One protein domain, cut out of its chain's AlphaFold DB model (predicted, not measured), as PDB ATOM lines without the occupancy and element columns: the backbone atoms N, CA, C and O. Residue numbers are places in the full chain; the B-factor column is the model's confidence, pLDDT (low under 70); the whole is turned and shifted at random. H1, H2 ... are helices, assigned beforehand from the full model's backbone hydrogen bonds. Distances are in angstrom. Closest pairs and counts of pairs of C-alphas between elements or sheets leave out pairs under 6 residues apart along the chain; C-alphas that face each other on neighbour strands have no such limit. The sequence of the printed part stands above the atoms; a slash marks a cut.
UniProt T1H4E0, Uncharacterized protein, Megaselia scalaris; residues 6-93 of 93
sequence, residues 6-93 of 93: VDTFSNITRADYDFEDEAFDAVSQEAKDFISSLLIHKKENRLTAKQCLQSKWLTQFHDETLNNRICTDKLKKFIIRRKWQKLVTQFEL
ATOM      1  N   VAL A   6       1.931  23.624 183.660       90.94
ATOM      2  CA  VAL A   6       0.985  22.530 183.393       90.94
ATOM      3  C   VAL A   6       0.515  22.573 181.943       90.94
ATOM      4  O   VAL A   6       0.579  21.556 181.251       90.94
ATOM      5  N   ASP A   7       0.117  23.749 181.456       89.88
ATOM      6  CA  ASP A   7      -0.302  23.931 180.063       89.88
ATOM      7  C   ASP A   7       0.854  23.645 179.102       89.88
ATOM      8  O   ASP A   7       0.697  22.955 178.097       89.88
ATOM      9  N   THR A   8       2.060  24.103 179.446       91.19
ATOM     10  CA  THR A   8       3.266  23.825 178.660       91.19
ATOM     11  C   THR A   8       3.561  22.326 178.593       91.19
ATOM     12  O   THR A   8       3.829  21.805 177.510       91.19
ATOM     13  N   PHE A   9       3.478  21.610 179.717       91.50
ATOM     14  CA  PHE A   9       3.672  20.161 179.748       91.50
ATOM     15  C   PHE A   9       2.590  19.418 178.953       91.50
ATOM     16  O   PHE A   9       2.897  18.477 178.214       91.50
ATOM     17  N   SER A  10       1.337  19.865 179.056       93.06
ATOM     18  CA  SER A  10       0.210  19.336 178.284       93.06
ATOM     19  C   SER A  10       0.447  19.485 176.778       93.06
ATOM     20  O   SER A  10       0.353  18.503 176.037       93.06
ATOM     21  N   ASN A  11       0.871  20.670 176.330       92.62
ATOM     22  CA  ASN A  11       1.157  20.942 174.920       92.62
ATOM     23  C   ASN A  11       2.336  20.104 174.410       92.62
ATOM     24  O   ASN A  11       2.248  19.514 173.336       92.62
ATOM     25  N   ILE A  12       3.407  19.957 175.201       91.69
ATOM     26  CA  ILE A  12       4.530  19.062 174.867       91.69
ATOM     27  C   ILE A  12       4.042  17.620 174.707       91.69
ATOM     28  O   ILE A  12       4.389  16.953 173.732       91.69
ATOM     29  N   THR A  13       3.223  17.144 175.645       91.38
ATOM     30  CA  THR A  13       2.696  15.771 175.632       91.38
ATOM     31  C   THR A  13       1.818  15.526 174.409       91.38
ATOM     32  O   THR A  13       1.844  14.442 173.840       91.38
ATOM     33  N   ARG A  14       1.073  16.538 173.962       91.94
ATOM     34  CA  ARG A  14       0.209  16.454 172.777       91.94
ATOM     35  C   ARG A  14       0.932  16.762 171.465       91.94
ATOM     36  O   ARG A  14       0.341  16.553 170.412       91.94
ATOM     37  N   ALA A  15       2.191  17.206 171.525       92.88
ATOM     38  CA  ALA A  15       2.902  17.819 170.402       92.88
ATOM     39  C   ALA A  15       2.077  18.943 169.744       92.88
ATOM     40  O   ALA A  15       1.976  19.016 168.524       92.88
ATOM     41  N   ASP A  16       1.474  19.790 170.579       93.75
ATOM     42  CA  ASP A  16       0.608  20.893 170.170       93.75
ATOM     43  C   ASP A  16       1.429  22.182 170.012       93.75
ATOM     44  O   ASP A  16       1.978  22.718 170.984       93.75
ATOM     45  N   TYR A  17       1.588  22.616 168.764       93.19
ATOM     46  CA  TYR A  17       2.280  23.835 168.355       93.19
ATOM     47  C   TYR A  17       1.787  24.260 166.971       93.19
ATOM     48  O   TYR A  17       1.337  23.437 166.174       93.19
ATOM     49  N   ASP A  18       1.948  25.542 166.670       93.81
ATOM     50  CA  ASP A  18       1.606  26.139 165.387       93.81
ATOM     51  C   ASP A  18       2.744  27.050 164.887       93.81
ATOM     52  O   ASP A  18       3.767  27.246 165.555       93.81
ATOM     53  N   PHE A  19       2.563  27.580 163.678       94.69
ATOM     54  CA  PHE A  19       3.444  28.572 163.061       94.69
ATOM     55  C   PHE A  19       2.671  29.858 162.717       94.69
ATOM     56  O   PHE A  19       2.977  30.487 161.705       94.69
ATOM     57  N   GLU A  20       1.645  30.207 163.505       92.56
ATOM     58  CA  GLU A  20       0.741  31.341 163.236       92.56
ATOM     59  C   GLU A  20       1.334  32.701 163.638       92.56
ATOM     60  O   GLU A  20       0.846  33.745 163.216       92.56
ATOM     61  N   ASP A  21       2.398  32.710 164.441       90.19
ATOM     62  CA  ASP A  21       3.104  33.936 164.821       90.19
ATOM     63  C   ASP A  21       3.809  34.569 163.606       90.19
ATOM     64  O   ASP A  21       4.564  33.892 162.908       90.19
ATOM     65  N   GLU A  22       3.646  35.885 163.421       89.56
ATOM     66  CA  GLU A  22       4.243  36.692 162.333       89.56
ATOM     67  C   GLU A  22       5.765  36.490 162.176       89.56
ATOM     68  O   GLU A  22       6.342  36.664 161.101       89.56
ATOM     69  N   ALA A  23       6.464  36.067 163.238       85.69
ATOM     70  CA  ALA A  23       7.879  35.707 163.164       85.69
ATOM     71  C   ALA A  23       8.174  34.551 162.184       85.69
ATOM     72  O   ALA A  23       9.328  34.387 161.776       85.69
ATOM     73  N   PHE A  24       7.167  33.756 161.817       89.50
ATOM     74  CA  PHE A  24       7.264  32.660 160.857       89.50
ATOM     75  C   PHE A  24       6.856  33.046 159.430       89.50
ATOM     76  O   PHE A  24       6.955  32.196 158.540       89.50
ATOM     77  N   ASP A  25       6.448  34.289 159.169       88.81
ATOM     78  CA  ASP A  25       6.008  34.724 157.834       88.81
ATOM     79  C   ASP A  25       7.138  34.646 156.802       88.81
ATOM     80  O   ASP A  25       6.940  34.202 155.674       88.81
ATOM     81  N   ALA A  26       8.355  35.011 157.211       86.81
ATOM     82  CA  ALA A  26       9.545  34.967 156.360       86.81
ATOM     83  C   ALA A  26      10.252  33.594 156.347       86.81
ATOM     84  O   ALA A  26      11.316  33.450 155.734       86.81
ATOM     85  N   VAL A  27       9.708  32.597 157.054       88.56
ATOM     86  CA  VAL A  27      10.284  31.249 157.159       88.56
ATOM     87  C   VAL A  27       9.730  30.370 156.041       88.56
ATOM     88  O   VAL A  27       8.515  30.271 155.873       88.56
ATOM     89  N   SER A  28      10.617  29.708 155.293       90.69
ATOM     90  CA  SER A  28      10.220  28.875 154.156       90.69
ATOM     91  C   SER A  28       9.354  27.683 154.573       90.69
ATOM     92  O   SER A  28       9.467  27.165 155.690       90.69
ATOM     93  N   GLN A  29       8.506  27.217 153.654       92.31
ATOM     94  CA  GLN A  29       7.647  26.062 153.907       92.31
ATOM     95  C   GLN A  29       8.480  24.803 154.182       92.31
ATOM     96  O   GLN A  29       8.160  24.045 155.089       92.31
ATOM     97  N   GLU A  30       9.608  24.629 153.492       93.00
ATOM     98  CA  GLU A  30      10.520  23.503 153.702       93.00
ATOM     99  C   GLU A  30      11.076  23.470 155.133       93.00
ATOM    100  O   GLU A  30      11.270  22.388 155.687       93.00
ATOM    101  N   ALA A  31      11.307  24.636 155.746       93.06
ATOM    102  CA  ALA A  31      11.745  24.731 157.135       93.06
ATOM    103  C   ALA A  31      10.630  24.307 158.102       93.06
ATOM    104  O   ALA A  31      10.876  23.552 159.045       93.06
ATOM    105  N   LYS A  32       9.397  24.776 157.856       95.31
ATOM    106  CA  LYS A  32       8.207  24.429 158.654       95.31
ATOM    107  C   LYS A  32       7.902  22.935 158.557       95.31
ATOM    108  O   LYS A  32       7.703  22.284 159.582       95.31
ATOM    109  N   ASP A  33       7.965  22.368 157.354       95.44
ATOM    110  CA  ASP A  33       7.796  20.934 157.105       95.44
ATOM    111  C   ASP A  33       8.889  20.117 157.806       95.44
ATOM    112  O   ASP A  33       8.609  19.099 158.446       95.44
ATOM    113  N   PHE A  34      10.141  20.584 157.746       96.56
ATOM    114  CA  PHE A  34      11.258  19.942 158.430       96.56
ATOM    115  C   PHE A  34      11.047  19.905 159.949       96.56
ATOM    116  O   PHE A  34      11.122  18.830 160.541       96.56
ATOM    117  N   ILE A  35      10.709  21.033 160.582       96.81
ATOM    118  CA  ILE A  35      10.388  21.082 162.020       96.81
ATOM    119  C   ILE A  35       9.210  20.151 162.337       96.81
ATOM    120  O   ILE A  35       9.273  19.390 163.308       96.81
ATOM    121  N   SER A  36       8.181  20.145 161.486       96.75
ATOM    122  CA  SER A  36       6.981  19.326 161.682       96.75
ATOM    123  C   SER A  36       7.270  17.827 161.668       96.75
ATOM    124  O   SER A  36       6.687  17.061 162.431       96.75
ATOM    125  N   SER A  37       8.240  17.405 160.857       96.38
ATOM    126  CA  SER A  37       8.702  16.015 160.797       96.38
ATOM    127  C   SER A  37       9.496  15.559 162.038       96.38
ATOM    128  O   SER A  37       9.719  14.361 162.238       96.38
ATOM    129  N   LEU A  38       9.926  16.505 162.884       96.88
ATOM    130  CA  LEU A  38      10.694  16.253 164.107       96.88
ATOM    131  C   LEU A  38       9.825  16.334 165.360       96.88
ATOM    132  O   LEU A  38       9.957  15.501 166.263       96.88
ATOM    133  N   LEU A  39       8.933  17.321 165.423       96.12
ATOM    134  CA  LEU A  39       8.044  17.561 166.557       96.12
ATOM    135  C   LEU A  39       6.778  16.696 166.455       96.12
ATOM    136  O   LEU A  39       5.657  17.191 166.449       96.12
ATOM    137  N   ILE A  40       6.966  15.374 166.380       95.25
ATOM    138  CA  ILE A  40       5.881  14.385 166.332       95.25
ATOM    139  C   ILE A  40       5.756  13.686 167.690       95.25
ATOM    140  O   ILE A  40       6.757  13.259 168.280       95.25
ATOM    141  N   HIS A  41       4.517  13.514 168.164       93.88
ATOM    142  CA  HIS A  41       4.208  12.834 169.426       93.88
ATOM    143  C   HIS A  41       4.842  11.430 169.496       93.88
ATOM    144  O   HIS A  41       5.643  11.147 170.388       93.88
ATOM    145  N   LYS A  42       4.564  10.576 168.503       94.06
ATOM    146  CA  LYS A  42       5.151   9.232 168.392       94.06
ATOM    147  C   LYS A  42       6.603   9.300 167.919       94.06
ATOM    148  O   LYS A  42       6.871   9.746 166.803       94.06
ATOM    149  N   LYS A  43       7.539   8.830 168.750       92.94
ATOM    150  CA  LYS A  43       8.987   8.882 168.474       92.94
ATOM    151  C   LYS A  43       9.379   8.117 167.209       92.94
ATOM    152  O   LYS A  43      10.273   8.546 166.495       92.94
ATOM    153  N   GLU A  44       8.700   7.010 166.938       95.44
ATOM    154  CA  GLU A  44       8.931   6.115 165.806       95.44
ATOM    155  C   GLU A  44       8.590   6.755 164.456       95.44
ATOM    156  O   GLU A  44       9.092   6.310 163.429       95.44
ATOM    157  N   ASN A  45       7.791   7.823 164.468       95.62
ATOM    158  CA  ASN A  45       7.427   8.575 163.272       95.62
ATOM    159  C   ASN A  45       8.372   9.755 163.003       95.62
ATOM    160  O   ASN A  45       8.269  10.378 161.949       95.62
ATOM    161  N   ARG A  46       9.260  10.098 163.947       97.19
ATOM    162  CA  ARG A  46      10.200  11.212 163.782       97.19
ATOM    163  C   ARG A  46      11.281  10.842 162.781       97.19
ATOM    164  O   ARG A  46      11.756   9.704 162.768       97.19
ATOM    165  N   LEU A  47      11.742  11.826 162.012       96.62
ATOM    166  CA  LEU A  47      12.939  11.631 161.203       96.62
ATOM    167  C   LEU A  47      14.139  11.277 162.086       96.62
ATOM    168  O   LEU A  47      14.424  11.910 163.103       96.62
ATOM    169  N   THR A  48      14.878  10.264 161.650       97.25
ATOM    170  CA  THR A  48      16.205   9.971 162.189       97.25
ATOM    171  C   THR A  48      17.203  11.029 161.729       97.25
ATOM    172  O   THR A  48      17.054  11.606 160.653       97.25
ATOM    173  N   ALA A  49      18.294  11.218 162.475       96.75
ATOM    174  CA  ALA A  49      19.349  12.164 162.100       96.75
ATOM    175  C   ALA A  49      19.869  11.948 160.662       96.75
ATOM    176  O   ALA A  49      20.103  12.911 159.936       96.75
ATOM    177  N   LYS A  50      19.986  10.687 160.219       96.94
ATOM    178  CA  LYS A  50      20.405  10.353 158.850       96.94
ATOM    179  C   LYS A  50      19.395  10.824 157.800       96.94
ATOM    180  O   LYS A  50      19.808  11.333 156.766       96.94
ATOM    181  N   GLN A  51      18.097  10.678 158.067       96.06
ATOM    182  CA  GLN A  51      17.044  11.184 157.182       96.06
ATOM    183  C   GLN A  51      16.986  12.715 157.195       96.06
ATOM    184  O   GLN A  51      16.775  13.318 156.147       96.06
ATOM    185  N   CYS A  52      17.239  13.360 158.340       96.44
ATOM    186  CA  CYS A  52      17.291  14.821 158.422       96.44
ATOM    187  C   CYS A  52      18.330  15.405 157.464       96.44
ATOM    188  O   CYS A  52      18.025  16.336 156.723       96.44
ATOM    189  N   LEU A  53      19.527  14.811 157.424       94.75
ATOM    190  CA  LEU A  53      20.612  15.221 156.524       94.75
ATOM    191  C   LEU A  53      20.263  15.090 155.034       94.75
ATOM    192  O   LEU A  53      20.970  15.642 154.201       94.75
ATOM    193  N   GLN A  54      19.198  14.361 154.697       94.25
ATOM    194  CA  GLN A  54      18.698  14.191 153.332       94.25
ATOM    195  C   GLN A  54      17.479  15.079 153.034       94.25
ATOM    196  O   GLN A  54      16.937  15.028 151.931       94.25
ATOM    197  N   SER A  55      17.006  15.862 154.008       93.38
ATOM    198  CA  SER A  55      15.855  16.745 153.827       93.38
ATOM    199  C   SER A  55      16.185  17.887 152.872       93.38
ATOM    200  O   SER A  55      17.268  18.467 152.937       93.38
ATOM    201  N   LYS A  56      15.211  18.269 152.035       90.94
ATOM    202  CA  LYS A  56      15.369  19.370 151.074       90.94
ATOM    203  C   LYS A  56      15.858  20.651 151.746       90.94
ATOM    204  O   LYS A  56      16.717  21.319 151.190       90.94
ATOM    205  N   TRP A  57      15.359  20.947 152.947       91.62
ATOM    206  CA  TRP A  57      15.735  22.144 153.693       91.62
ATOM    207  C   TRP A  57      17.222  22.176 154.083       91.62
ATOM    208  O   TRP A  57      17.850  23.223 153.985       91.62
ATOM    209  N   LEU A  58      17.806  21.035 154.473       90.94
ATOM    210  CA  LEU A  58      19.228  20.953 154.837       90.94
ATOM    211  C   LEU A  58      20.159  20.711 153.640       90.94
ATOM    212  O   LEU A  58      21.339  21.037 153.722       90.94
ATOM    213  N   THR A  59      19.658  20.132 152.545       90.00
ATOM    214  CA  THR A  59      20.467  19.834 151.350       90.00
ATOM    215  C   THR A  59      20.419  20.919 150.276       90.00
ATOM    216  O   THR A  59      21.173  20.841 149.309       90.00
ATOM    217  N   GLN A  60      19.507  21.888 150.376       78.75
ATOM    218  CA  GLN A  60      19.453  23.014 149.445       78.75
ATOM    219  C   GLN A  60      20.717  23.870 149.577       78.75
ATOM    220  O   GLN A  60      21.150  24.198 150.682       78.75
ATOM    221  N   PHE A  61      21.297  24.260 148.439       66.50
ATOM    222  CA  PHE A  61      22.286  25.331 148.417       66.50
ATOM    223  C   PHE A  61      21.600  26.601 148.908       66.50
ATOM    224  O   PHE A  61      20.609  27.037 148.324       66.50
ATOM    225  N   HIS A  62      22.099  27.152 150.012       65.38
ATOM    226  CA  HIS A  62      21.611  28.420 150.518       65.38
ATOM    227  C   HIS A  62      21.978  29.488 149.491       65.38
ATOM    228  O   HIS A  62      23.158  29.747 149.257       65.38
ATOM    229  N   ASP A  63      20.972  30.043 148.825       61.72
ATOM    230  CA  ASP A  63      21.178  31.184 147.952       61.72
ATOM    231  C   ASP A  63      21.600  32.358 148.843       61.72
ATOM    232  O   ASP A  63      20.808  32.839 149.654       61.72
ATOM    233  N   GLU A  64      22.861  32.790 148.750       61.19
ATOM    234  CA  GLU A  64      23.394  33.896 149.560       61.19
ATOM    235  C   GLU A  64      22.612  35.208 149.356       61.19
ATOM    236  O   GLU A  64      22.732  36.142 150.155       61.19
ATOM    237  N   THR A  65      21.776  35.284 148.315       57.16
ATOM    238  CA  THR A  65      20.872  36.411 148.071       57.16
ATOM    239  C   THR A  65      19.635  36.418 148.978       57.16
ATOM    240  O   THR A  65      19.073  37.490 149.220       57.16
ATOM    241  N   LEU A  66      19.249  35.280 149.574       61.03
ATOM    242  CA  LEU A  66      18.171  35.168 150.567       61.03
ATOM    243  C   LEU A  66      18.672  35.579 151.960       61.03
ATOM    244  O   LEU A  66      18.654  34.810 152.920       61.03
ATOM    245  N   ASN A  67      19.124  36.827 152.097       62.53
ATOM    246  CA  ASN A  67      19.604  37.387 153.361       62.53
ATOM    247  C   ASN A  67      18.429  37.797 154.277       62.53
ATOM    248  O   ASN A  67      18.301  38.957 154.681       62.53
ATOM    249  N   ASN A  68      17.544  36.844 154.592       67.81
ATOM    250  CA  ASN A  68      16.419  37.047 155.504       67.81
ATOM    251  C   ASN A  68      16.943  37.137 156.941       67.81
ATOM    252  O   ASN A  68      17.040  36.149 157.671       67.81
ATOM    253  N   ARG A  69      17.309  38.351 157.363       73.44
ATOM    254  CA  ARG A  69      17.712  38.630 158.745       73.44
ATOM    255  C   ARG A  69      16.519  38.443 159.682       73.44
ATOM    256  O   ARG A  69      15.647  39.302 159.767       73.44
ATOM    257  N   ILE A  70      16.512  37.339 160.423       81.56
ATOM    258  CA  ILE A  70      15.510  37.075 161.461       81.56
ATOM    259  C   ILE A  70      15.726  38.042 162.633       81.56
ATOM    260  O   ILE A  70      16.847  38.211 163.124       81.56
ATOM    261  N   CYS A  71      14.650  38.666 163.116       84.12
ATOM    262  CA  CYS A  71      14.712  39.512 164.303       84.12
ATOM    263  C   CYS A  71      15.129  38.691 165.535       84.12
ATOM    264  O   CYS A  71      14.490  37.708 165.909       84.12
ATOM    265  N   THR A  72      16.200  39.112 166.207       89.12
ATOM    266  CA  THR A  72      16.768  38.381 167.352       89.12
ATOM    267  C   THR A  72      16.201  38.817 168.701       89.12
ATOM    268  O   THR A  72      16.646  38.330 169.738       89.12
ATOM    269  N   ASP A  73      15.211  39.708 168.742       90.62
ATOM    270  CA  ASP A  73      14.731  40.277 170.007       90.62
ATOM    271  C   ASP A  73      14.050  39.242 170.911       90.62
ATOM    272  O   ASP A  73      14.295  39.230 172.121       90.62
ATOM    273  N   LYS A  74      13.281  38.302 170.335       88.19
ATOM    274  CA  LYS A  74      12.732  37.153 171.079       88.19
ATOM    275  C   LYS A  74      13.858  36.288 171.668       88.19
ATOM    276  O   LYS A  74      13.800  35.920 172.842       88.19
ATOM    277  N   LEU A  75      14.926  36.047 170.899       91.50
ATOM    278  CA  LEU A  75      16.103  35.302 171.359       91.50
ATOM    279  C   LEU A  75      16.837  36.035 172.492       91.50
ATOM    280  O   LEU A  75      17.149  35.424 173.513       91.50
ATOM    281  N   LYS A  76      17.069  37.348 172.370       93.50
ATOM    282  CA  LYS A  76      17.703  38.159 173.426       93.50
ATOM    283  C   LYS A  76      16.906  38.090 174.731       93.50
ATOM    284  O   LYS A  76      17.490  37.799 175.775       93.50
ATOM    285  N   LYS A  77      15.580  38.286 174.673       92.44
ATOM    286  CA  LYS A  77      14.683  38.170 175.840       92.44
ATOM    287  C   LYS A  77      14.767  36.783 176.483       92.44
ATOM    288  O   LYS A  77      14.916  36.685 177.701       92.44
ATOM    289  N   PHE A  78      14.747  35.721 175.674       91.25
ATOM    290  CA  PHE A  78      14.891  34.346 176.156       91.25
ATOM    291  C   PHE A  78      16.228  34.113 176.877       91.25
ATOM    292  O   PHE A  78      16.247  33.582 177.989       91.25
ATOM    293  N   ILE A  79      17.346  34.546 176.284       94.44
ATOM    294  CA  ILE A  79      18.682  34.398 176.880       94.44
ATOM    295  C   ILE A  79      18.785  35.166 178.198       94.44
ATOM    296  O   ILE A  79      19.321  34.628 179.168       94.44
ATOM    297  N   ILE A  80      18.254  36.390 178.258       94.00
ATOM    298  CA  ILE A  80      18.213  37.192 179.486       94.00
ATOM    299  C   ILE A  80      17.417  36.453 180.568       94.00
ATOM    300  O   ILE A  80      17.955  36.222 181.649       94.00
ATOM    301  N   ARG A  81      16.191  35.998 180.268       90.75
ATOM    302  CA  ARG A  81      15.358  35.235 181.215       90.75
ATOM    303  C   ARG A  81      16.092  34.005 181.752       90.75
ATOM    304  O   ARG A  81      16.122  33.785 182.958       90.75
ATOM    305  N   ARG A  82      16.736  33.235 180.871       91.31
ATOM    306  CA  ARG A  82      17.483  32.022 181.240       91.31
ATOM    307  C   ARG A  82      18.716  32.322 182.099       91.31
ATOM    308  O   ARG A  82      19.041  31.524 182.975       91.31
ATOM    309  N   LYS A  83      19.412  33.442 181.868       92.56
ATOM    310  CA  LYS A  83      20.519  33.889 182.734       92.56
ATOM    311  C   LYS A  83      20.015  34.235 184.135       92.56
ATOM    312  O   LYS A  83      20.603  33.766 185.102       92.56
ATOM    313  N   TRP A  84      18.915  34.983 184.237       90.56
ATOM    314  CA  TRP A  84      18.305  35.327 185.526       90.56
ATOM    315  C   TRP A  84      17.835  34.100 186.299       90.56
ATOM    316  O   TRP A  84      18.187  33.966 187.462       90.56
ATOM    317  N   GLN A  85      17.127  33.172 185.648       88.31
ATOM    318  CA  GLN A  85      16.683  31.922 186.279       88.31
ATOM    319  C   GLN A  85      17.853  31.144 186.888       88.31
ATOM    320  O   GLN A  85      17.766  30.734 188.036       88.31
ATOM    321  N   LYS A  86      18.970  31.009 186.155       88.19
ATOM    322  CA  LYS A  86      20.179  30.351 186.673       88.19
ATOM    323  C   LYS A  86      20.752  31.045 187.908       88.19
ATOM    324  O   LYS A  86      21.150  30.358 188.840       88.19
ATOM    325  N   LEU A  87      20.815  32.378 187.897       89.06
ATOM    326  CA  LEU A  87      21.327  33.150 189.029       89.06
ATOM    327  C   LEU A  87      20.418  33.001 190.249       89.06
ATOM    328  O   LEU A  87      20.916  32.674 191.315       89.06
ATOM    329  N   VAL A  88      19.099  33.152 190.090       84.38
ATOM    330  CA  VAL A  88      18.126  32.968 191.183       84.38
ATOM    331  C   VAL A  88      18.282  31.583 191.814       84.38
ATOM    332  O   VAL A  88      18.518  31.490 193.013       84.38
ATOM    333  N   THR A  89      18.313  30.520 191.003       79.00
ATOM    334  CA  THR A  89      18.509  29.151 191.513       79.00
ATOM    335  C   THR A  89      19.883  28.906 192.148       79.00
ATOM    336  O   THR A  89      20.042  27.945 192.889       79.00
ATOM    337  N   GLN A  90      20.890  29.730 191.837       74.88
ATOM    338  CA  GLN A  90      22.231  29.635 192.422       74.88
ATOM    339  C   GLN A  90      22.332  30.357 193.774       74.88
ATOM    340  O   GLN A  90      23.190  29.995 194.569       74.88
ATOM    341  N   PHE A  91      21.492  31.366 194.026       69.75
ATOM    342  CA  PHE A  91      21.458  32.117 195.289       69.75
ATOM    343  C   PHE A  91      20.418  31.585 196.294       69.75
ATOM    344  O   PHE A  91      20.430  32.004 197.447       69.75
ATOM    345  N   GLU A  92      19.526  30.684 195.873       58.50
ATOM    346  CA  GLU A  92      18.578  29.958 196.741       58.50
ATOM    347  C   GLU A  92      19.159  28.644 197.324       58.50
ATOM    348  O   GLU A  92      18.438  27.888 197.980       58.50
ATOM    349  N   LEU A  93      20.457  28.388 197.106       49.28
ATOM    350  CA  LEU A  93      21.283  27.343 197.735       49.28
ATOM    351  C   LEU A  93      22.353  27.989 198.625       49.28
ATOM    352  O   LEU A  93      22.663  27.388 199.677       49.28
TER     353      LEU A  93
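Overview. This is residues 6 to 93 of the 93 residues of an uncharacterized protein of Megaselia scalaris (UniProt T1H4E0). A small cluster of three helices, H2 with the short H3 and H4 beside it, lies between two long links, one coming from H1 and the other going to H5, the longest helix. Residues 75 to 93, mostly H5, stick out as a free arm, and residues 61 to 67 of the link before it also stick out. The printed part has 88 residues with five named helices in the order H1, H2, H3, H4, H5 and no named strand; its class is all helix. The whole is loose, with a radius of gyration of the C-alphas of 17.1 A, and spans 48 by 36 by 26 A.

Along the chain. H1 is residues 6 to 14, 12.3 A long, with C-alpha 6 at (0.985, 22.530, 183.393). H2 is residues 29 to 38, 14.5 A long. H3 is residues 49 to 52, 5.0 A, and H4 is residues 56 to 59, 5.1 A. H5 is residues 73 to 91, 27.4 A long, with C-alpha 91 at (21.458, 32.117, 195.289).

Arrangement. H1 is apart from H2, H3, H4 and H5. H2 and H4 touch, the closest C-alphas being those of Glu 30 and Trp 57, 5.4 A apart. H2 and H3 are close but not clearly touching, their closest C-alphas being those of Phe 34 and Cys 52 at 7.9 A. H3 and H4 are also close but not clearly touching, with the C-alphas of Cys 52 and Leu 58 closest at 7.4 A. H5 touches no helix. In H1 and H5 every O i to N i+4 pair is within hydrogen-bond range, and in H2 5 of 6 are; H3 and H4 are too short for such a pair.

Size, cuts and confidence. The C-alphas farthest apart are those of Thr 65 and Leu 93, at 50.5 A. The printed part has no cut. The links H1 to H2 and H4 to H5 are long, with 14 and 13 residues. The mean pLDDT of the printed part is 87.8; residues 61 to 68 and 91 to 93 are under 70.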